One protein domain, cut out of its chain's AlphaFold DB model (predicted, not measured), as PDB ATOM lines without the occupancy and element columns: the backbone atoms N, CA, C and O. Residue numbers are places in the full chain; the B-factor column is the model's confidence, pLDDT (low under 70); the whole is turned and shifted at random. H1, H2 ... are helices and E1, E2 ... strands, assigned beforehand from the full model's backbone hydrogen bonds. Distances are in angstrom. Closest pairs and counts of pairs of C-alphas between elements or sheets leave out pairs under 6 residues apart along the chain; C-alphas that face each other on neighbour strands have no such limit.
ATOM      1  N   PRO A  19     -24.564 -25.083  33.612       94.75
ATOM      2  CA  PRO A  19     -25.021 -24.416  32.393       94.75
ATOM      3  C   PRO A  19     -24.398 -24.987  31.113       94.75
ATOM      4  O   PRO A  19     -24.412 -24.322  30.086       94.75
ATOM      5  N   VAL A  20     -23.820 -26.189  31.133       95.94
ATOM      6  CA  VAL A  20     -23.191 -26.808  29.956       95.94
ATOM      7  C   VAL A  20     -23.785 -28.181  29.677       95.94
ATOM      8  O   VAL A  20     -23.935 -29.008  30.571       95.94
ATOM      9  N   ASP A  21     -24.111 -28.422  28.414       95.56
ATOM     10  CA  ASP A  21     -24.738 -29.656  27.941       95.56
ATOM     11  C   ASP A  21     -23.694 -30.757  27.695       95.56
ATOM     12  O   ASP A  21     -23.369 -31.088  26.553       95.56
ATOM     13  N   CYS A  22     -23.094 -31.268  28.772       95.31
ATOM     14  CA  CYS A  22     -22.047 -32.289  28.725       95.31
ATOM     15  C   CYS A  22     -21.961 -33.101  30.025       95.31
ATOM     16  O   CYS A  22     -22.316 -32.620  31.102       95.31
ATOM     17  N   ASP A  23     -21.404 -34.314  29.945       95.19
ATOM     18  CA  ASP A  23     -21.180 -35.140  31.132       95.19
ATOM     19  C   ASP A  23     -19.880 -34.717  31.840       95.19
ATOM     20  O   ASP A  23     -18.764 -35.007  31.383       95.19
ATOM     21  N   ILE A  24     -20.020 -34.033  32.983       95.38
ATOM     22  CA  ILE A  24     -18.895 -33.599  33.824       95.38
ATOM     23  C   ILE A  24     -18.093 -34.815  34.309       95.38
ATOM     24  O   ILE A  24     -18.635 -35.770  34.861       95.38
ATOM     25  N   GLY A  25     -16.775 -34.765  34.123       95.06
ATOM     26  CA  GLY A  25     -15.835 -35.846  34.414       95.06
ATOM     27  C   GLY A  25     -15.578 -36.789  33.237       95.06
ATOM     28  O   GLY A  25     -14.661 -37.606  33.325       95.06
ATOM     29  N   ARG A  26     -16.334 -36.670  32.134       95.44
ATOM     30  CA  ARG A  26     -16.119 -37.452  30.908       95.44
ATOM     31  C   ARG A  26     -15.861 -36.561  29.699       95.44
ATOM     32  O   ARG A  26     -14.796 -36.650  29.094       95.44
ATOM     33  N   ASP A  27     -16.823 -35.707  29.372       95.31
ATOM     34  CA  ASP A  27     -16.808 -34.884  28.157       95.31
ATOM     35  C   ASP A  27     -16.301 -33.463  28.456       95.31
ATOM     36  O   ASP A  27     -15.660 -32.808  27.625       95.31
ATOM     37  N   CYS A  28     -16.548 -33.010  29.683       97.25
ATOM     38  CA  CYS A  28     -16.140 -31.720  30.213       97.25
ATOM     39  C   CYS A  28     -15.681 -31.844  31.667       97.25
ATOM     40  O   CYS A  28     -15.942 -32.838  32.339       97.25
ATOM     41  N   PHE A  29     -14.953 -30.847  32.155       97.31
ATOM     42  CA  PHE A  29     -14.277 -30.896  33.446       97.31
ATOM     43  C   PHE A  29     -14.329 -29.530  34.106       97.31
ATOM     44  O   PHE A  29     -14.106 -28.518  33.442       97.31
ATOM     45  N   VAL A  30     -14.550 -29.507  35.421       97.00
ATOM     46  CA  VAL A  30     -14.310 -28.288  36.192       97.00
ATOM     47  C   VAL A  30     -12.815 -27.994  36.149       97.00
ATOM     48  O   VAL A  30     -11.995 -28.829  36.534       97.00
ATOM     49  N   GLN A  31     -12.472 -26.824  35.631       96.44
ATOM     50  CA  GLN A  31     -11.109 -26.329  35.553       96.44
ATOM     51  C   GLN A  31     -10.747 -25.560  36.824       96.44
ATOM     52  O   GLN A  31      -9.646 -25.753  37.336       96.44
ATOM     53  N   LEU A  32     -11.659 -24.722  37.329       97.19
ATOM     54  CA  LEU A  32     -11.469 -23.892  38.521       97.19
ATOM     55  C   LEU A  32     -12.803 -23.681  39.253       97.19
ATOM     56  O   LEU A  32     -13.856 -23.585  38.623       97.19
ATOM     57  N   TYR A  33     -12.750 -23.593  40.580       97.31
ATOM     58  CA  TYR A  33     -13.874 -23.236  41.450       97.31
ATOM     59  C   TYR A  33     -13.753 -21.799  41.956       97.31
ATOM     60  O   TYR A  33     -12.662 -21.235  41.956       97.31
ATOM     61  N   VAL A  34     -14.853 -21.248  42.476       96.44
ATOM     62  CA  VAL A  34     -14.858 -19.963  43.190       96.44
ATOM     63  C   VAL A  34     -13.853 -20.012  44.340       96.44
ATOM     64  O   VAL A  34     -13.851 -20.970  45.120       96.44
ATOM     65  N   ASP A  35     -13.023 -18.980  44.440       97.06
ATOM     66  CA  ASP A  35     -12.132 -18.761  45.569       97.06
ATOM     67  C   ASP A  35     -12.924 -18.303  46.800       97.06
ATOM     68  O   ASP A  35     -13.741 -17.380  46.747       97.06
ATOM     69  N   ARG A  36     -12.704 -18.982  47.922       94.81
ATOM     70  CA  ARG A  36     -13.301 -18.675  49.229       94.81
ATOM     71  C   ARG A  36     -12.263 -18.178  50.234       94.81
ATOM     72  O   ARG A  36     -12.597 -18.008  51.409       94.81
ATOM     73  N   GLY A  37     -11.025 -17.980  49.789       90.12
ATOM     74  CA  GLY A  37      -9.948 -17.387  50.560       90.12
ATOM     75  C   GLY A  37     -10.301 -16.011  51.114       90.12
ATOM     76  O   GLY A  37     -10.921 -15.190  50.443       90.12
ATOM     77  N   ALA A  38      -9.895 -15.731  52.355       82.19
ATOM     78  CA  ALA A  38     -10.056 -14.407  52.968       82.19
ATOM     79  C   ALA A  38      -8.894 -13.440  52.637       82.19
ATOM     80  O   ALA A  38      -8.864 -12.314  53.132       82.19
ATOM     81  N   GLY A  39      -7.919 -13.886  51.845       79.56
ATOM     82  CA  GLY A  39      -6.690 -13.176  51.495       79.56
ATOM     83  C   GLY A  39      -5.970 -13.910  50.354       79.56
ATOM     84  O   GLY A  39      -6.627 -14.661  49.648       79.56
ATOM     85  N   PRO A  40      -4.639 -13.786  50.196       80.38
ATOM     86  CA  PRO A  40      -3.906 -14.418  49.084       80.38
ATOM     87  C   PRO A  40      -3.886 -15.959  49.142       80.38
ATOM     88  O   PRO A  40      -3.298 -16.619  48.285       80.38
ATOM     89  N   GLU A  41      -4.464 -16.542  50.191       87.19
ATOM     90  CA  GLU A  41      -4.648 -17.977  50.329       87.19
ATOM     91  C   GLU A  41      -5.862 -18.413  49.517       87.19
ATOM     92  O   GLU A  41      -6.995 -18.128  49.887       87.19
ATOM     93  N   VAL A  42      -5.615 -19.145  48.438       93.38
ATOM     94  CA  VAL A  42      -6.664 -19.677  47.571       93.38
ATOM     95  C   VAL A  42      -7.282 -20.925  48.193       93.38
ATOM     96  O   VAL A  42      -6.559 -21.855  48.563       93.38
ATOM     97  N   ALA A  43      -8.613 -20.981  48.243       95.50
ATOM     98  CA  ALA A  43      -9.334 -22.160  48.712       95.50
ATOM     99  C   ALA A  43     -10.627 -22.403  47.923       95.50
ATOM    100  O   ALA A  43     -11.530 -21.569  47.909       95.50
ATOM    101  N   ASP A  44     -10.755 -23.586  47.321       96.12
ATOM    102  CA  ASP A  44     -12.025 -24.037  46.751       96.12
ATOM    103  C   ASP A  44     -13.021 -24.488  47.842       96.12
ATOM    104  O   ASP A  44     -12.734 -24.517  49.043       96.12
ATOM    105  N   TYR A  45     -14.232 -24.885  47.434       94.94
ATOM    106  CA  TYR A  45     -15.293 -25.298  48.364       94.94
ATOM    107  C   TYR A  45     -14.964 -26.530  49.228       94.94
ATOM    108  O   TYR A  45     -15.678 -26.794  50.197       94.94
ATOM    109  N   ARG A  46     -13.925 -27.287  48.869       95.44
ATOM    110  CA  ARG A  46     -13.418 -28.475  49.568       95.44
ATOM    111  C   ARG A  46     -12.133 -28.172  50.340       95.44
ATOM    112  O   ARG A  46     -11.457 -29.115  50.751       95.44
ATOM    113  N   CYS A  47     -11.789 -26.895  50.508       93.44
ATOM    114  CA  CYS A  47     -10.510 -26.440  51.051       93.44
ATOM    115  C   CYS A  47      -9.300 -26.922  50.223       93.44
ATOM    116  O   CYS A  47      -8.202 -27.070  50.759       93.44
ATOM    117  N   GLY A  48      -9.508 -27.225  48.938       93.94
ATOM    118  CA  GLY A  48      -8.455 -27.548  47.981       93.94
ATOM    119  C   GLY A  48      -7.927 -26.307  47.261       93.94
ATOM    120  O   GLY A  48      -8.375 -25.190  47.503       93.94
ATOM    121  N   ALA A  49      -6.974 -26.516  46.352       94.00
ATOM    122  CA  ALA A  49      -6.299 -25.447  45.614       94.00
ATOM    123  C   ALA A  49      -6.753 -25.333  44.143       94.00
ATOM    124  O   ALA A  49      -6.030 -24.757  43.332       94.00
ATOM    125  N   LEU A  50      -7.905 -25.904  43.755       96.62
ATOM    126  CA  LEU A  50      -8.389 -25.831  42.369       96.62
ATOM    127  C   LEU A  50      -9.133 -24.509  42.114       96.62
ATOM    128  O   LEU A  50     -10.332 -24.487  41.838       96.62
ATOM    129  N   SER A  51      -8.412 -23.401  42.264       96.31
ATOM    130  CA  SER A  51      -8.874 -22.021  42.086       96.31
ATOM    131  C   SER A  51      -7.649 -21.094  41.891       96.31
ATOM    132  O   SER A  51      -6.522 -21.582  41.775       96.31
ATOM    133  N   TYR A  52      -7.845 -19.777  41.840       93.94
ATOM    134  CA  TYR A  52      -6.793 -18.756  41.922       93.94
ATOM    135  C   TYR A  52      -7.294 -17.520  42.690       93.94
ATOM    136  O   TYR A  52      -8.499 -17.355  42.858       93.94
ATOM    137  N   ASP A  53      -6.372 -16.656  43.134       94.12
ATOM    138  CA  ASP A  53      -6.672 -15.488  43.982       94.12
ATOM    139  C   ASP A  53      -7.734 -14.579  43.347       94.12
ATOM    140  O   ASP A  53      -7.550 -14.051  42.244       94.12
ATOM    141  N   GLY A  54      -8.861 -14.427  44.043       92.88
ATOM    142  CA  GLY A  54      -9.966 -13.574  43.614       92.88
ATOM    143  C   GLY A  54     -10.846 -14.169  42.511       92.88
ATOM    144  O   GLY A  54     -11.649 -13.443  41.920       92.88
ATOM    145  N   HIS A  55     -10.731 -15.468  42.214       94.94
ATOM    146  CA  HIS A  55     -11.606 -16.124  41.247       94.94
ATOM    147  C   HIS A  55     -13.063 -16.135  41.738       94.94
ATOM    148  O   HIS A  55     -13.391 -16.730  42.763       94.94
ATOM    149  N   ASN A  56     -13.959 -15.489  40.995       93.75
ATOM    150  CA  ASN A  56     -15.345 -15.243  41.406       93.75
ATOM    151  C   ASN A  56     -16.383 -16.109  40.669       93.75
ATOM    152  O   ASN A  56     -17.583 -15.885  40.828       93.75
ATOM    153  N   GLY A  57     -15.936 -17.089  39.881       93.69
ATOM    154  CA  GLY A  57     -16.785 -17.956  39.066       93.69
ATOM    155  C   GLY A  57     -16.380 -19.426  39.136       93.69
ATOM    156  O   GLY A  57     -15.544 -19.831  39.943       93.69
ATOM    157  N   ALA A  58     -17.002 -20.248  38.297       95.12
ATOM    158  CA  ALA A  58     -16.584 -21.624  38.069       95.12
ATOM    159  C   ALA A  58     -16.279 -21.809  36.585       95.12
ATOM    160  O   ALA A  58     -17.120 -21.518  35.736       95.12
ATOM    161  N   ASP A  59     -15.103 -22.353  36.293       96.25
ATOM    162  CA  ASP A  59     -14.665 -22.584  34.924       96.25
ATOM    163  C   ASP A  59     -14.918 -24.033  34.545       96.25
ATOM    164  O   ASP A  59     -14.479 -24.957  35.238       96.25
ATOM    165  N   ILE A  60     -15.581 -24.249  33.412       96.94
ATOM    166  CA  ILE A  60     -15.813 -25.581  32.863       96.94
ATOM    167  C   ILE A  60     -15.174 -25.651  31.487       96.94
ATOM    168  O   ILE A  60     -15.534 -24.912  30.573       96.94
ATOM    169  N   ARG A  61     -14.222 -26.569  31.331       96.00
ATOM    170  CA  ARG A  61     -13.542 -26.801  30.059       96.00
ATOM    171  C   ARG A  61     -14.012 -28.085  29.403       96.00
ATOM    172  O   ARG A  61     -14.374 -29.052  30.072       96.00
ATOM    173  N   LEU A  62     -13.902 -28.130  28.085       96.75
ATOM    174  CA  LEU A  62     -14.023 -29.370  27.326       96.75
ATOM    175  C   LEU A  62     -12.725 -30.188  27.399       96.75
ATOM    176  O   LEU A  62     -11.675 -29.702  27.839       96.75
ATOM    177  N   ALA A  63     -12.805 -31.451  26.980       94.38
ATOM    178  CA  ALA A  63     -11.667 -32.366  26.988       94.38
ATOM    179  C   ALA A  63     -10.478 -31.857  26.152       94.38
ATOM    180  O   ALA A  63      -9.333 -31.977  26.587       94.38
ATOM    181  N   ASP A  64     -10.747 -31.280  24.974       93.19
ATOM    182  CA  ASP A  64      -9.727 -30.838  24.024       93.19
ATOM    183  C   ASP A  64     -10.233 -29.770  23.025       93.19
ATOM    184  O   ASP A  64     -11.416 -29.418  22.968       93.19
ATOM    185  N   LEU A  65      -9.312 -29.233  22.212       92.50
ATOM    186  CA  LEU A  65      -9.628 -28.244  21.173       92.50
ATOM    187  C   LEU A  65     -10.539 -28.789  20.052       92.50
ATOM    188  O   LEU A  65     -11.387 -28.037  19.570       92.50
ATOM    189  N   PRO A  66     -10.400 -30.047  19.578       95.31
ATOM    190  CA  PRO A  66     -11.396 -30.649  18.694       95.31
ATOM    191  C   PRO A  66     -12.826 -30.623  19.249       95.31
ATOM    192  O   PRO A  66     -13.740 -30.298  18.494       95.31
ATOM    193  N   ALA A  67     -13.035 -30.942  20.529       95.00
ATOM    194  CA  ALA A  67     -14.336 -30.863  21.190       95.00
ATOM    195  C   ALA A  67     -14.845 -29.423  21.243       95.00
ATOM    196  O   ALA A  67     -15.983 -29.174  20.858       95.00
ATOM    197  N   MET A  68     -13.980 -28.470  21.599       92.94
ATOM    198  CA  MET A  68     -14.308 -27.042  21.567       92.94
ATOM    199  C   MET A  68     -14.791 -26.581  20.190       92.94
ATOM    200  O   MET A  68     -15.819 -25.923  20.092       92.94
ATOM    201  N   ARG A  69     -14.114 -26.991  19.111       93.81
ATOM    202  CA  ARG A  69     -14.521 -26.644  17.738       93.81
ATOM    203  C   ARG A  69     -15.828 -27.296  17.291       93.81
ATOM    204  O   ARG A  69     -16.484 -26.750  16.411       93.81
ATOM    205  N   ARG A  70     -16.198 -28.455  17.847       95.56
ATOM    206  CA  ARG A  70     -17.529 -29.047  17.618       95.56
ATOM    207  C   ARG A  70     -18.632 -28.248  18.316       95.56
ATOM    208  O   ARG A  70     -19.769 -28.290  17.859       95.56
ATOM    209  N   GLY A  71     -18.277 -27.514  19.368       94.31
ATOM    210  CA  GLY A  71     -19.198 -26.756  20.197       94.31
ATOM    211  C   GLY A  71     -19.847 -27.616  21.279       94.31
ATOM    212  O   GLY A  71     -19.966 -28.836  21.160       94.31
ATOM    213  N   VAL A  72     -20.274 -26.946  22.342       96.00
ATOM    214  CA  VAL A  72     -21.130 -27.484  23.401       96.00
ATOM    215  C   VAL A  72     -22.240 -26.470  23.639       96.00
ATOM    216  O   VAL A  72     -22.001 -25.263  23.556       96.00
ATOM    217  N   ALA A  73     -23.459 -26.938  23.893       97.06
ATOM    218  CA  ALA A  73     -24.547 -26.030  24.217       97.06
ATOM    219  C   ALA A  73     -24.322 -25.456  25.622       97.06
ATOM    220  O   ALA A  73     -24.127 -26.209  26.576       97.06
ATOM    221  N   VAL A  74     -24.390 -24.132  25.745       96.00
ATOM    222  CA  VAL A  74     -24.520 -23.462  27.041       96.00
ATOM    223  C   VAL A  74     -26.012 -23.248  27.291       96.00
ATOM    224  O   VAL A  74     -26.698 -22.633  26.473       96.00
ATOM    225  N   ARG A  75     -26.535 -23.817  28.377       94.75
ATOM    226  CA  ARG A  75     -27.953 -23.782  28.747       94.75
ATOM    227  C   ARG A  75     -28.162 -22.762  29.858       94.75
ATOM    228  O   ARG A  75     -27.623 -22.898  30.950       94.75
TER     229      ARG A  75
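AT A GLANCE: This is residues 19 to 75 of the 119 residues of an uncharacterized protein of Rhodospirillaceae bacterium (UniProt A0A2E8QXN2). With little regular structure, this is a loose rod: a short two-stranded hairpin, E1 and E2, lies in its middle, the long looped link of residues 33 to 58 reaches to one end, and the short helix H1 lies at the other. The 57 printed residues hold E1, E2 and H1 in that order, an antiparallel sheet E1 - E2, class mixed, with 15 residues in named elements. The radius of gyration of the C-alphas is 13.1 A, and the spans are 39 by 18 by 17 A.

IN THESE COORDINATES: E1, residues 28 to 32, begins at C-alpha 28 (-16.140, -31.720, 30.213) and is 12.3 A long. E2, residues 59 to 62, is 10.2 A long. H1, residues 65 to 70, ends at C-alpha 70 (-17.529, -29.047, 17.618).

HOW THE PARTS SIT: E1 and E2 form an antiparallel hairpin at 149 degrees, with N 29 and O 61 2.8 A apart, within hydrogen-bond range. The closest C-alphas of E2 and H1, Leu 62 and Met 68, are 6.2 A apart. E1 and H1 are apart. In H1 every O i to N i+4 pair is within hydrogen-bond range.

THE WHOLE: The farthest C-alphas, Ala 38 and Arg 70, are 39.0 A apart; the first and last printed, Pro 19 and Arg 75, 4.7 A. The link E1 to E2 is long, E2 to H1 tight. The printed part has no cut, and no printed residue is under 70 in pLDDT.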